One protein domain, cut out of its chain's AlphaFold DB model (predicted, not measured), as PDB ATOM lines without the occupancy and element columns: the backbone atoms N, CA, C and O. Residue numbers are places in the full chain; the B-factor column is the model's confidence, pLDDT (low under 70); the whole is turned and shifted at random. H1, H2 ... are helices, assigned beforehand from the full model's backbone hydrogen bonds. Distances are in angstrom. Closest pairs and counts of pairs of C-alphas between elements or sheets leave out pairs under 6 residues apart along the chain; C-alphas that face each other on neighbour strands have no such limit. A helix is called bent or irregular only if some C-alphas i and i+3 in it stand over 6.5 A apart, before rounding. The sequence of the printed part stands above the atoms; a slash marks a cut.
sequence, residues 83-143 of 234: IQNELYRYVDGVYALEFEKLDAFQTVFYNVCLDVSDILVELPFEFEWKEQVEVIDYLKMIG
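AT A GLANCE: This is residues 83 to 143 of the 234 residues of the protein "Putative CRISPR-associated protein Csn2 family" of Clostridium sp. CAG:411 (UniProt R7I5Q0). A long helix, H2, and a shorter one, H1, meet at their ends as an L, and the small helix H3 sits inside the angle, packed on H1. From the far end of H2 a long link with no named element folds back beside H2 toward the angle and leads into H3; residues 118 to 126, at the turn, stick out. The printed part has 61 residues with three named helices, in the order H1, H2, H3, and no named strand; the class is all helix. The whole is loose, with a radius of gyration of the C-alphas of 14.2 A, and elongated, spanning 43 by 25 by 15 A.

HOW THE PARTS SIT: The longest helix is H2, residues 99 to 120. H1, residues 83 to 97, and H2 only just touch, with 3 pairs of C-alphas within 8 A, and they touch only at the corner by their link. H1 touches H2 with residues 95 to 96 alone, and H2 touches H1 with residues 101 to 102 alone; the closest C-alphas are those of Tyr 95 and Leu 102, 5.3 A apart. Their lines are about perpendicular, at 77 degrees. H3, residues 135 to 141, touches H1, where the closest C-alphas, those of Asp 92 and Val 135, are 5.8 A apart. H1 and H3 run opposite ways at a steep tilt of 40 degrees. H2 and H3 are close but not clearly touching: their closest C-alphas, those of Phe 105 and Val 135, are 7.8 A apart. These two run the same way at a steep tilt of 55 degrees. In H1 and H3 every O i to N i+4 pair is within hydrogen-bond range; in H2 17 of 18 are.

IN THESE COORDINATES: H2 measures 31.1 A from its first to its last C-alpha, from C-alpha 99 at (-8.218, -51.632, 43.771) to C-alpha 120 at (-3.703, -22.151, 35.058). H1 measures 21.1 A and begins with C-alpha 83 at (-28.907, -49.862, 29.290). H3 measures 9.8 A and ends with C-alpha 141 at (-15.896, -39.017, 27.642). No helix is bent or irregular.

THE WHOLE: The two C-alphas farthest apart are those of Ile 83 and Pro 124, at 44.0 A, while the first and last printed C-alphas, those of Ile 83 and Gly 143, are 13.7 A apart. The link from H1 to H2 is tight, with 1 residue; that from H2 to H3 is long, with 14 residues, 121 to 134. Residues 118 to 126, of which 118 to 120 belong to H2, stand free. Without them the body has 52 residues and spans 35 by 23 by 16 A. The printed part has no cut. Its mean pLDDT is 93.2, and no printed residue is under 70.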
ATOM      1  N   ILE A  83     -29.983 -48.885  29.542       96.19
ATOM      2  CA  ILE A  83     -28.907 -49.862  29.290       96.19
ATOM      3  C   ILE A  83     -27.533 -49.194  29.385       96.19
ATOM      4  O   ILE A  83     -26.627 -49.737  30.002       96.19
ATOM      5  N   GLN A  84     -27.389 -47.987  28.833       96.69
ATOM      6  CA  GLN A  84     -26.145 -47.217  28.908       96.69
ATOM      7  C   GLN A  84     -25.721 -46.913  30.344       96.69
ATOM      8  O   GLN A  84     -24.560 -47.089  30.705       96.69
ATOM      9  N   ASN A  85     -26.672 -46.510  31.187       96.31
ATOM     10  CA  ASN A  85     -26.391 -46.282  32.597       96.31
ATOM     11  C   ASN A  85     -25.944 -47.570  33.304       96.31
ATOM     12  O   ASN A  85     -25.018 -47.513  34.109       96.31
ATOM     13  N   GLU A  86     -26.568 -48.715  33.005       97.38
ATOM     14  CA  GLU A  86     -26.130 -49.991  33.580       97.38
ATOM     15  C   GLU A  86     -24.760 -50.433  33.078       97.38
ATOM     16  O   GLU A  86     -23.963 -50.919  33.872       97.38
ATOM     17  N   LEU A  87     -24.442 -50.211  31.800       97.75
ATOM     18  CA  LEU A  87     -23.111 -50.478  31.260       97.75
ATOM     19  C   LEU A  87     -22.044 -49.693  32.027       97.75
ATOM     20  O   LEU A  87     -21.039 -50.268  32.445       97.75
ATOM     21  N   TYR A  88     -22.270 -48.397  32.251       97.50
ATOM     22  CA  TYR A  88     -21.343 -47.577  33.029       97.50
ATOM     23  C   TYR A  88     -21.221 -48.068  34.469       97.50
ATOM     24  O   TYR A  88     -20.104 -48.215  34.952       97.50
ATOM     25  N   ARG A  89     -22.343 -48.386  35.128       96.69
ATOM     26  CA  ARG A  89     -22.338 -48.939  36.492       96.69
ATOM     27  C   ARG A  89     -21.623 -50.278  36.587       96.69
ATOM     28  O   ARG A  89     -20.935 -50.524  37.568       96.69
ATOM     29  N   TYR A  90     -21.787 -51.139  35.589       96.62
ATOM     30  CA  TYR A  90     -21.120 -52.429  35.545       96.62
ATOM     31  C   TYR A  90     -19.602 -52.248  35.490       96.62
ATOM     32  O   TYR A  90     -18.886 -52.823  36.305       96.62
ATOM     33  N   VAL A  91     -19.108 -51.412  34.572       96.25
ATOM     34  CA  VAL A  91     -17.666 -51.161  34.433       96.25
ATOM     35  C   VAL A  91     -17.102 -50.455  35.669       96.25
ATOM     36  O   VAL A  91     -16.064 -50.866  36.176       96.25
ATOM     37  N   ASP A  92     -17.798 -49.443  36.188       95.25
ATOM     38  CA  ASP A  92     -17.437 -48.746  37.429       95.25
ATOM     39  C   ASP A  92     -17.358 -49.710  38.626       95.25
ATOM     40  O   ASP A  92     -16.372 -49.724  39.361       95.25
ATOM     41  N   GLY A  93     -18.333 -50.616  38.753       94.75
ATOM     42  CA  GLY A  93     -18.333 -51.668  39.768       94.75
ATOM     43  C   GLY A  93     -17.149 -52.633  39.646       94.75
ATOM     44  O   GLY A  93     -16.605 -53.052  40.664       94.75
ATOM     45  N   VAL A  94     -16.703 -52.956  38.425       94.38
ATOM     46  CA  VAL A  94     -15.485 -53.762  38.214       94.38
ATOM     47  C   VAL A  94     -14.244 -53.015  38.706       94.38
ATOM     48  O   VAL A  94     -13.434 -53.603  39.418       94.38
ATOM     49  N   TYR A  95     -14.110 -51.720  38.402       94.81
ATOM     50  CA  TYR A  95     -13.021 -50.899  38.945       94.81
ATOM     51  C   TYR A  95     -13.048 -50.845  40.476       94.81
ATOM     52  O   TYR A  95     -12.008 -50.997  41.108       94.81
ATOM     53  N   ALA A  96     -14.229 -50.695  41.082       91.69
ATOM     54  CA  ALA A  96     -14.376 -50.654  42.536       91.69
ATOM     55  C   ALA A  96     -13.948 -51.960  43.235       91.69
ATOM     56  O   ALA A  96     -13.521 -51.931  44.389       91.69
ATOM     57  N   LEU A  97     -14.048 -53.105  42.550       94.81
ATOM     58  CA  LEU A  97     -13.599 -54.406  43.060       94.81
ATOM     59  C   LEU A  97     -12.100 -54.658  42.833       94.81
ATOM     60  O   LEU A  97     -11.507 -55.483  43.528       94.81
ATOM     61  N   GLU A  98     -11.480 -53.955  41.885       95.06
ATOM     62  CA  GLU A  98     -10.078 -54.117  41.502       95.06
ATOM     63  C   GLU A  98      -9.252 -52.883  41.896       95.06
ATOM     64  O   GLU A  98      -8.915 -52.042  41.059       95.06
ATOM     65  N   PHE A  99      -8.898 -52.795  43.183       91.69
ATOM     66  CA  PHE A  99      -8.218 -51.632  43.771       91.69
ATOM     67  C   PHE A  99      -6.995 -51.156  42.970       91.69
ATOM     68  O   PHE A  99      -6.866 -49.964  42.719       91.69
ATOM     69  N   GLU A 100      -6.137 -52.070  42.506       95.19
ATOM     70  CA  GLU A 100      -4.943 -51.718  41.720       95.19
ATOM     71  C   GLU A 100      -5.289 -51.031  40.388       95.19
ATOM     72  O   GLU A 100      -4.609 -50.092  39.977       95.19
ATOM     73  N   LYS A 101      -6.367 -51.458  39.711       94.50
ATOM     74  CA  LYS A 101      -6.826 -50.811  38.472       94.50
ATOM     75  C   LYS A 101      -7.400 -49.430  38.746       94.50
ATOM     76  O   LYS A 101      -7.166 -48.513  37.959       94.50
ATOM     77  N   LEU A 102      -8.160 -49.286  39.832       94.81
ATOM     78  CA  LEU A 102      -8.727 -48.000  40.225       94.81
ATOM     79  C   LEU A 102      -7.634 -47.006  40.629       94.81
ATOM     80  O   LEU A 102      -7.672 -45.866  40.182       94.81
ATOM     81  N   ASP A 103      -6.641 -47.440  41.401       94.50
ATOM     82  CA  ASP A 103      -5.498 -46.614  41.801       94.50
ATOM     83  C   ASP A 103      -4.668 -46.161  40.589       94.50
ATOM     84  O   ASP A 103      -4.374 -44.972  40.430       94.50
ATOM     85  N   ALA A 104      -4.384 -47.080  39.658       95.06
ATOM     86  CA  ALA A 104      -3.710 -46.749  38.406       95.06
ATOM     87  C   ALA A 104      -4.516 -45.741  37.566       95.06
ATOM     88  O   ALA A 104      -3.951 -44.784  37.035       95.06
ATOM     89  N   PHE A 105      -5.837 -45.924  37.469       95.06
ATOM     90  CA  PHE A 105      -6.732 -44.990  36.785       95.06
ATOM     91  C   PHE A 105      -6.694 -43.595  37.426       95.06
ATOM     92  O   PHE A 105      -6.484 -42.604  36.725       95.06
ATOM     93  N   GLN A 106      -6.842 -43.513  38.752       93.69
ATOM     94  CA  GLN A 106      -6.821 -42.245  39.486       93.69
ATOM     95  C   GLN A 106      -5.471 -41.534  39.352       93.69
ATOM     96  O   GLN A 106      -5.434 -40.330  39.119       93.69
ATOM     97  N   THR A 107      -4.364 -42.279  39.398       94.38
ATOM     98  CA  THR A 107      -3.013 -41.731  39.212       94.38
ATOM     99  C   THR A 107      -2.840 -41.092  37.832       94.38
ATOM    100  O   THR A 107      -2.285 -39.999  37.719       94.38
ATOM    101  N   VAL A 108      -3.338 -41.737  36.770       94.50
ATOM    102  CA  VAL A 108      -3.275 -41.180  35.409       94.50
ATOM    103  C   VAL A 108      -4.041 -39.861  35.324       94.50
ATOM    104  O   VAL A 108      -3.503 -38.880  34.815       94.50
ATOM    105  N   PHE A 109      -5.271 -39.811  35.839       92.81
ATOM    106  CA  PHE A 109      -6.081 -38.593  35.782       92.81
ATOM    107  C   PHE A 109      -5.558 -37.481  36.688       92.81
ATOM    108  O   PHE A 109      -5.609 -36.317  36.300       92.81
ATOM    109  N   TYR A 110      -4.985 -37.827  37.839       92.00
ATOM    110  CA  TYR A 110      -4.314 -36.865  38.705       92.00
ATOM    111  C   TYR A 110      -3.163 -36.155  37.983       92.00
ATOM    112  O   TYR A 110      -3.078 -34.930  38.023       92.00
ATOM    113  N   ASN A 111      -2.331 -36.898  37.243       92.69
ATOM    114  CA  ASN A 111      -1.242 -36.303  36.462       92.69
ATOM    115  C   ASN A 111      -1.767 -35.355  35.370       92.69
ATOM    116  O   ASN A 111      -1.229 -34.268  35.199       92.69
ATOM    117  N   VAL A 112      -2.866 -35.713  34.696       91.44
ATOM    118  CA  VAL A 112      -3.518 -34.818  33.721       91.44
ATOM    119  C   VAL A 112      -4.023 -33.534  34.391       91.44
ATOM    120  O   VAL A 112      -3.912 -32.451  33.818       91.44
ATOM    121  N   CYS A 113      -4.564 -33.619  35.610       89.38
ATOM    122  CA  CYS A 113      -4.984 -32.440  36.370       89.38
ATOM    123  C   CYS A 113      -3.798 -31.555  36.784       89.38
ATOM    124  O   CYS A 113      -3.933 -30.330  36.755       89.38
ATOM    125  N   LEU A 114      -2.650 -32.140  37.143       90.31
ATOM    126  CA  LEU A 114      -1.427 -31.383  37.431       90.31
ATOM    127  C   LEU A 114      -0.932 -30.623  36.196       90.31
ATOM    128  O   LEU A 114      -0.711 -29.419  36.292       90.31
ATOM    129  N   ASP A 115      -0.880 -31.284  35.035       91.25
ATOM    130  CA  ASP A 115      -0.473 -30.654  33.770       91.25
ATOM    131  C   ASP A 115      -1.344 -29.427  33.436       91.25
ATOM    132  O   ASP A 115      -0.852 -28.401  32.967       91.25
ATOM    133  N   VAL A 116      -2.655 -29.510  33.691       90.50
ATOM    134  CA  VAL A 116      -3.573 -28.373  33.517       90.50
ATOM    135  C   VAL A 116      -3.337 -27.293  34.576       90.50
ATOM    136  O   VAL A 116      -3.327 -26.110  34.240       90.50
ATOM    137  N   SER A 117      -3.126 -27.674  35.838       88.88
ATOM    138  CA  SER A 117      -2.902 -26.729  36.945       88.88
ATOM    139  C   SER A 117      -1.667 -25.855  36.705       88.88
ATOM    140  O   SER A 117      -1.723 -24.647  36.938       88.88
ATOM    141  N   ASP A 118      -0.597 -26.437  36.154       91.06
ATOM    142  CA  ASP A 118       0.638 -25.728  35.794       91.06
ATOM    143  C   ASP A 118       0.418 -24.647  34.723       91.06
ATOM    144  O   ASP A 118       1.150 -23.664  34.666       91.06
ATOM    145  N   ILE A 119      -0.607 -24.789  33.878       91.62
ATOM    146  CA  ILE A 119      -0.979 -23.768  32.888       91.62
ATOM    147  C   ILE A 119      -1.838 -22.679  33.539       91.62
ATOM    148  O   ILE A 119      -1.694 -21.495  33.227       91.62
ATOM    149  N   LEU A 120      -2.754 -23.069  34.429       92.88
ATOM    150  CA  LEU A 120      -3.703 -22.151  35.058       92.88
ATOM    151  C   LEU A 120      -3.036 -21.190  36.049       92.88
ATOM    152  O   LEU A 120      -3.521 -20.071  36.201       92.88
ATOM    153  N   VAL A 121      -1.924 -21.587  36.679       90.81
ATOM    154  CA  VAL A 121      -1.201 -20.752  37.659       90.81
ATOM    155  C   VAL A 121      -0.699 -19.423  37.074       90.81
ATOM    156  O   VAL A 121      -0.555 -18.442  37.799       90.81
ATOM    157  N   GLU A 122      -0.474 -19.368  35.760       92.75
ATOM    158  CA  GLU A 122      -0.021 -18.165  35.049       92.75
ATOM    159  C   GLU A 122      -1.154 -17.151  34.801       92.75
ATOM    160  O   GLU A 122      -0.919 -16.030  34.341       92.75
ATOM    161  N   LEU A 123      -2.406 -17.529  35.072       93.12
ATOM    162  CA  LEU A 123      -3.579 -16.703  34.813       93.12
ATOM    163  C   LEU A 123      -4.010 -15.941  36.080       93.12
ATOM    164  O   LEU A 123      -3.964 -16.481  37.181       93.12
ATOM    165  N   PRO A 124      -4.501 -14.692  35.957       94.69
ATOM    166  CA  PRO A 124      -4.844 -13.847  37.104       94.69
ATOM    167  C   PRO A 124      -6.223 -14.173  37.716       94.69
ATOM    168  O   PRO A 124      -6.852 -13.294  38.307       94.69
ATOM    169  N   PHE A 125      -6.733 -15.391  37.522       95.19
ATOM    170  CA  PHE A 125      -8.084 -15.795  37.910       95.19
ATOM    171  C   PHE A 125      -8.048 -16.948  38.914       95.19
ATOM    172  O   PHE A 125      -7.124 -17.758  38.912       95.19
ATOM    173  N   GLU A 126      -9.090 -17.046  39.735       90.56
ATOM    174  CA  GLU A 126      -9.374 -18.247  40.518       90.56
ATOM    175  C   GLU A 126     -10.191 -19.219  39.660       90.56
ATOM    176  O   GLU A 126     -11.105 -18.809  38.938       90.56
ATOM    177  N   PHE A 127      -9.852 -20.504  39.729       90.31
ATOM    178  CA  PHE A 127     -10.502 -21.551  38.950       90.31
ATOM    179  C   PHE A 127     -11.087 -22.611  39.880       90.31
ATOM    180  O   PHE A 127     -10.492 -22.957  40.897       90.31
ATOM    181  N   GLU A 128     -12.229 -23.162  39.482       88.94
ATOM    182  CA  GLU A 128     -12.872 -24.300  40.133       88.94
ATOM    183  C   GLU A 128     -13.015 -25.433  39.114       88.94
ATOM    184  O   GLU A 128     -13.468 -25.214  37.985       88.94
ATOM    185  N   TRP A 129     -12.636 -26.652  39.494       86.75
ATOM    186  CA  TRP A 129     -12.799 -27.843  38.662       86.75
ATOM    187  C   TRP A 129     -13.014 -29.091  39.519       86.75
ATOM    188  O   TRP A 129     -12.835 -29.082  40.735       86.75
ATOM    189  N   LYS A 130     -13.425 -30.192  38.879       85.31
ATOM    190  CA  LYS A 130     -13.555 -31.488  39.549       85.31
ATOM    191  C   LYS A 130     -12.153 -32.058  39.794       85.31
ATOM    192  O   LYS A 130     -11.489 -32.452  38.842       85.31
ATOM    193  N   GLU A 131     -11.716 -32.104  41.051       76.81
ATOM    194  CA  GLU A 131     -10.373 -32.583  41.430       76.81
ATOM    195  C   GLU A 131     -10.161 -34.083  41.174       76.81
ATOM    196  O   GLU A 131      -9.031 -34.527  40.986       76.81
ATOM    197  N   GLN A 132     -11.243 -34.868  41.161       83.69
ATOM    198  CA  GLN A 132     -11.202 -36.313  40.939       83.69
ATOM    199  C   GLN A 132     -12.114 -36.701  39.781       83.69
ATOM    200  O   GLN A 132     -13.331 -36.520  39.840       83.69
ATOM    201  N   VAL A 133     -11.525 -37.258  38.728       90.44
ATOM    202  CA  VAL A 133     -12.277 -37.835  37.613       90.44
ATOM    203  C   VAL A 133     -12.747 -39.225  38.025       90.44
ATOM    204  O   VAL A 133     -11.949 -40.077  38.416       90.44
ATOM    205  N   GLU A 134     -14.052 -39.468  37.955       93.06
ATOM    206  CA  GLU A 134     -14.612 -40.789  38.233       93.06
ATOM    207  C   GLU A 134     -14.527 -41.660  36.976       93.06
ATOM    208  O   GLU A 134     -14.547 -41.160  35.846       93.06
ATOM    209  N   VAL A 135     -14.491 -42.984  37.148       95.56
ATOM    210  CA  VAL A 135     -14.470 -43.925  36.015       95.56
ATOM    211  C   VAL A 135     -15.648 -43.650  35.081       95.56
ATOM    212  O   VAL A 135     -15.468 -43.560  33.870       95.56
ATOM    213  N   ILE A 136     -16.842 -43.412  35.630       95.44
ATOM    214  CA  ILE A 136     -18.040 -43.080  34.849       95.44
ATOM    215  C   ILE A 136     -17.848 -41.828  33.974       95.44
ATOM    216  O   ILE A 136     -18.363 -41.799  32.852       95.44
ATOM    217  N   ASP A 137     -17.126 -40.804  34.440       93.94
ATOM    218  CA  ASP A 137     -16.852 -39.605  33.634       93.94
ATOM    219  C   ASP A 137     -16.002 -39.961  32.417       93.94
ATOM    220  O   ASP A 137     -16.324 -39.571  31.294       93.94
ATOM    221  N   TYR A 138     -14.962 -40.770  32.630       95.12
ATOM    222  CA  TYR A 138     -14.106 -41.260  31.556       95.12
ATOM    223  C   TYR A 138     -14.883 -42.106  30.541       95.12
ATOM    224  O   TYR A 138     -14.755 -41.888  29.337       95.12
ATOM    225  N   LEU A 139     -15.740 -43.025  31.001       97.12
ATOM    226  CA  LEU A 139     -16.551 -43.869  30.114       97.12
ATOM    227  C   LEU A 139     -17.484 -43.041  29.221       97.12
ATOM    228  O   LEU A 139     -17.627 -43.332  28.031       97.12
ATOM    229  N   LYS A 140     -18.081 -41.980  29.778       96.25
ATOM    230  CA  LYS A 140     -18.883 -41.015  29.013       96.25
ATOM    231  C   LYS A 140     -18.020 -40.221  28.037       96.25
ATOM    232  O   LYS A 140     -18.434 -40.030  26.897       96.25
ATOM    233  N   MET A 141     -16.833 -39.785  28.465       95.06
ATOM    234  CA  MET A 141     -15.896 -39.017  27.642       95.06
ATOM    235  C   MET A 141     -15.461 -39.793  26.393       95.06
ATOM    236  O   MET A 141     -15.442 -39.225  25.304       95.06
ATOM    237  N   ILE A 142     -15.171 -41.092  26.521       96.12
ATOM    238  CA  ILE A 142     -14.814 -41.945  25.373       96.12
ATOM    239  C   ILE A 142     -16.029 -42.408  24.556       96.12
ATOM    240  O   ILE A 142     -15.864 -43.095  23.549       96.12
ATOM    241  N   GLY A 143     -17.248 -42.070  24.986       95.88
ATOM    242  CA  GLY A 143     -18.483 -42.482  24.327       95.88
ATOM    243  C   GLY A 143     -18.658 -44.000  24.286       95.88
ATOM    244  O   GLY A 143     -19.063 -44.531  23.250       95.88
TER     245      GLY A 143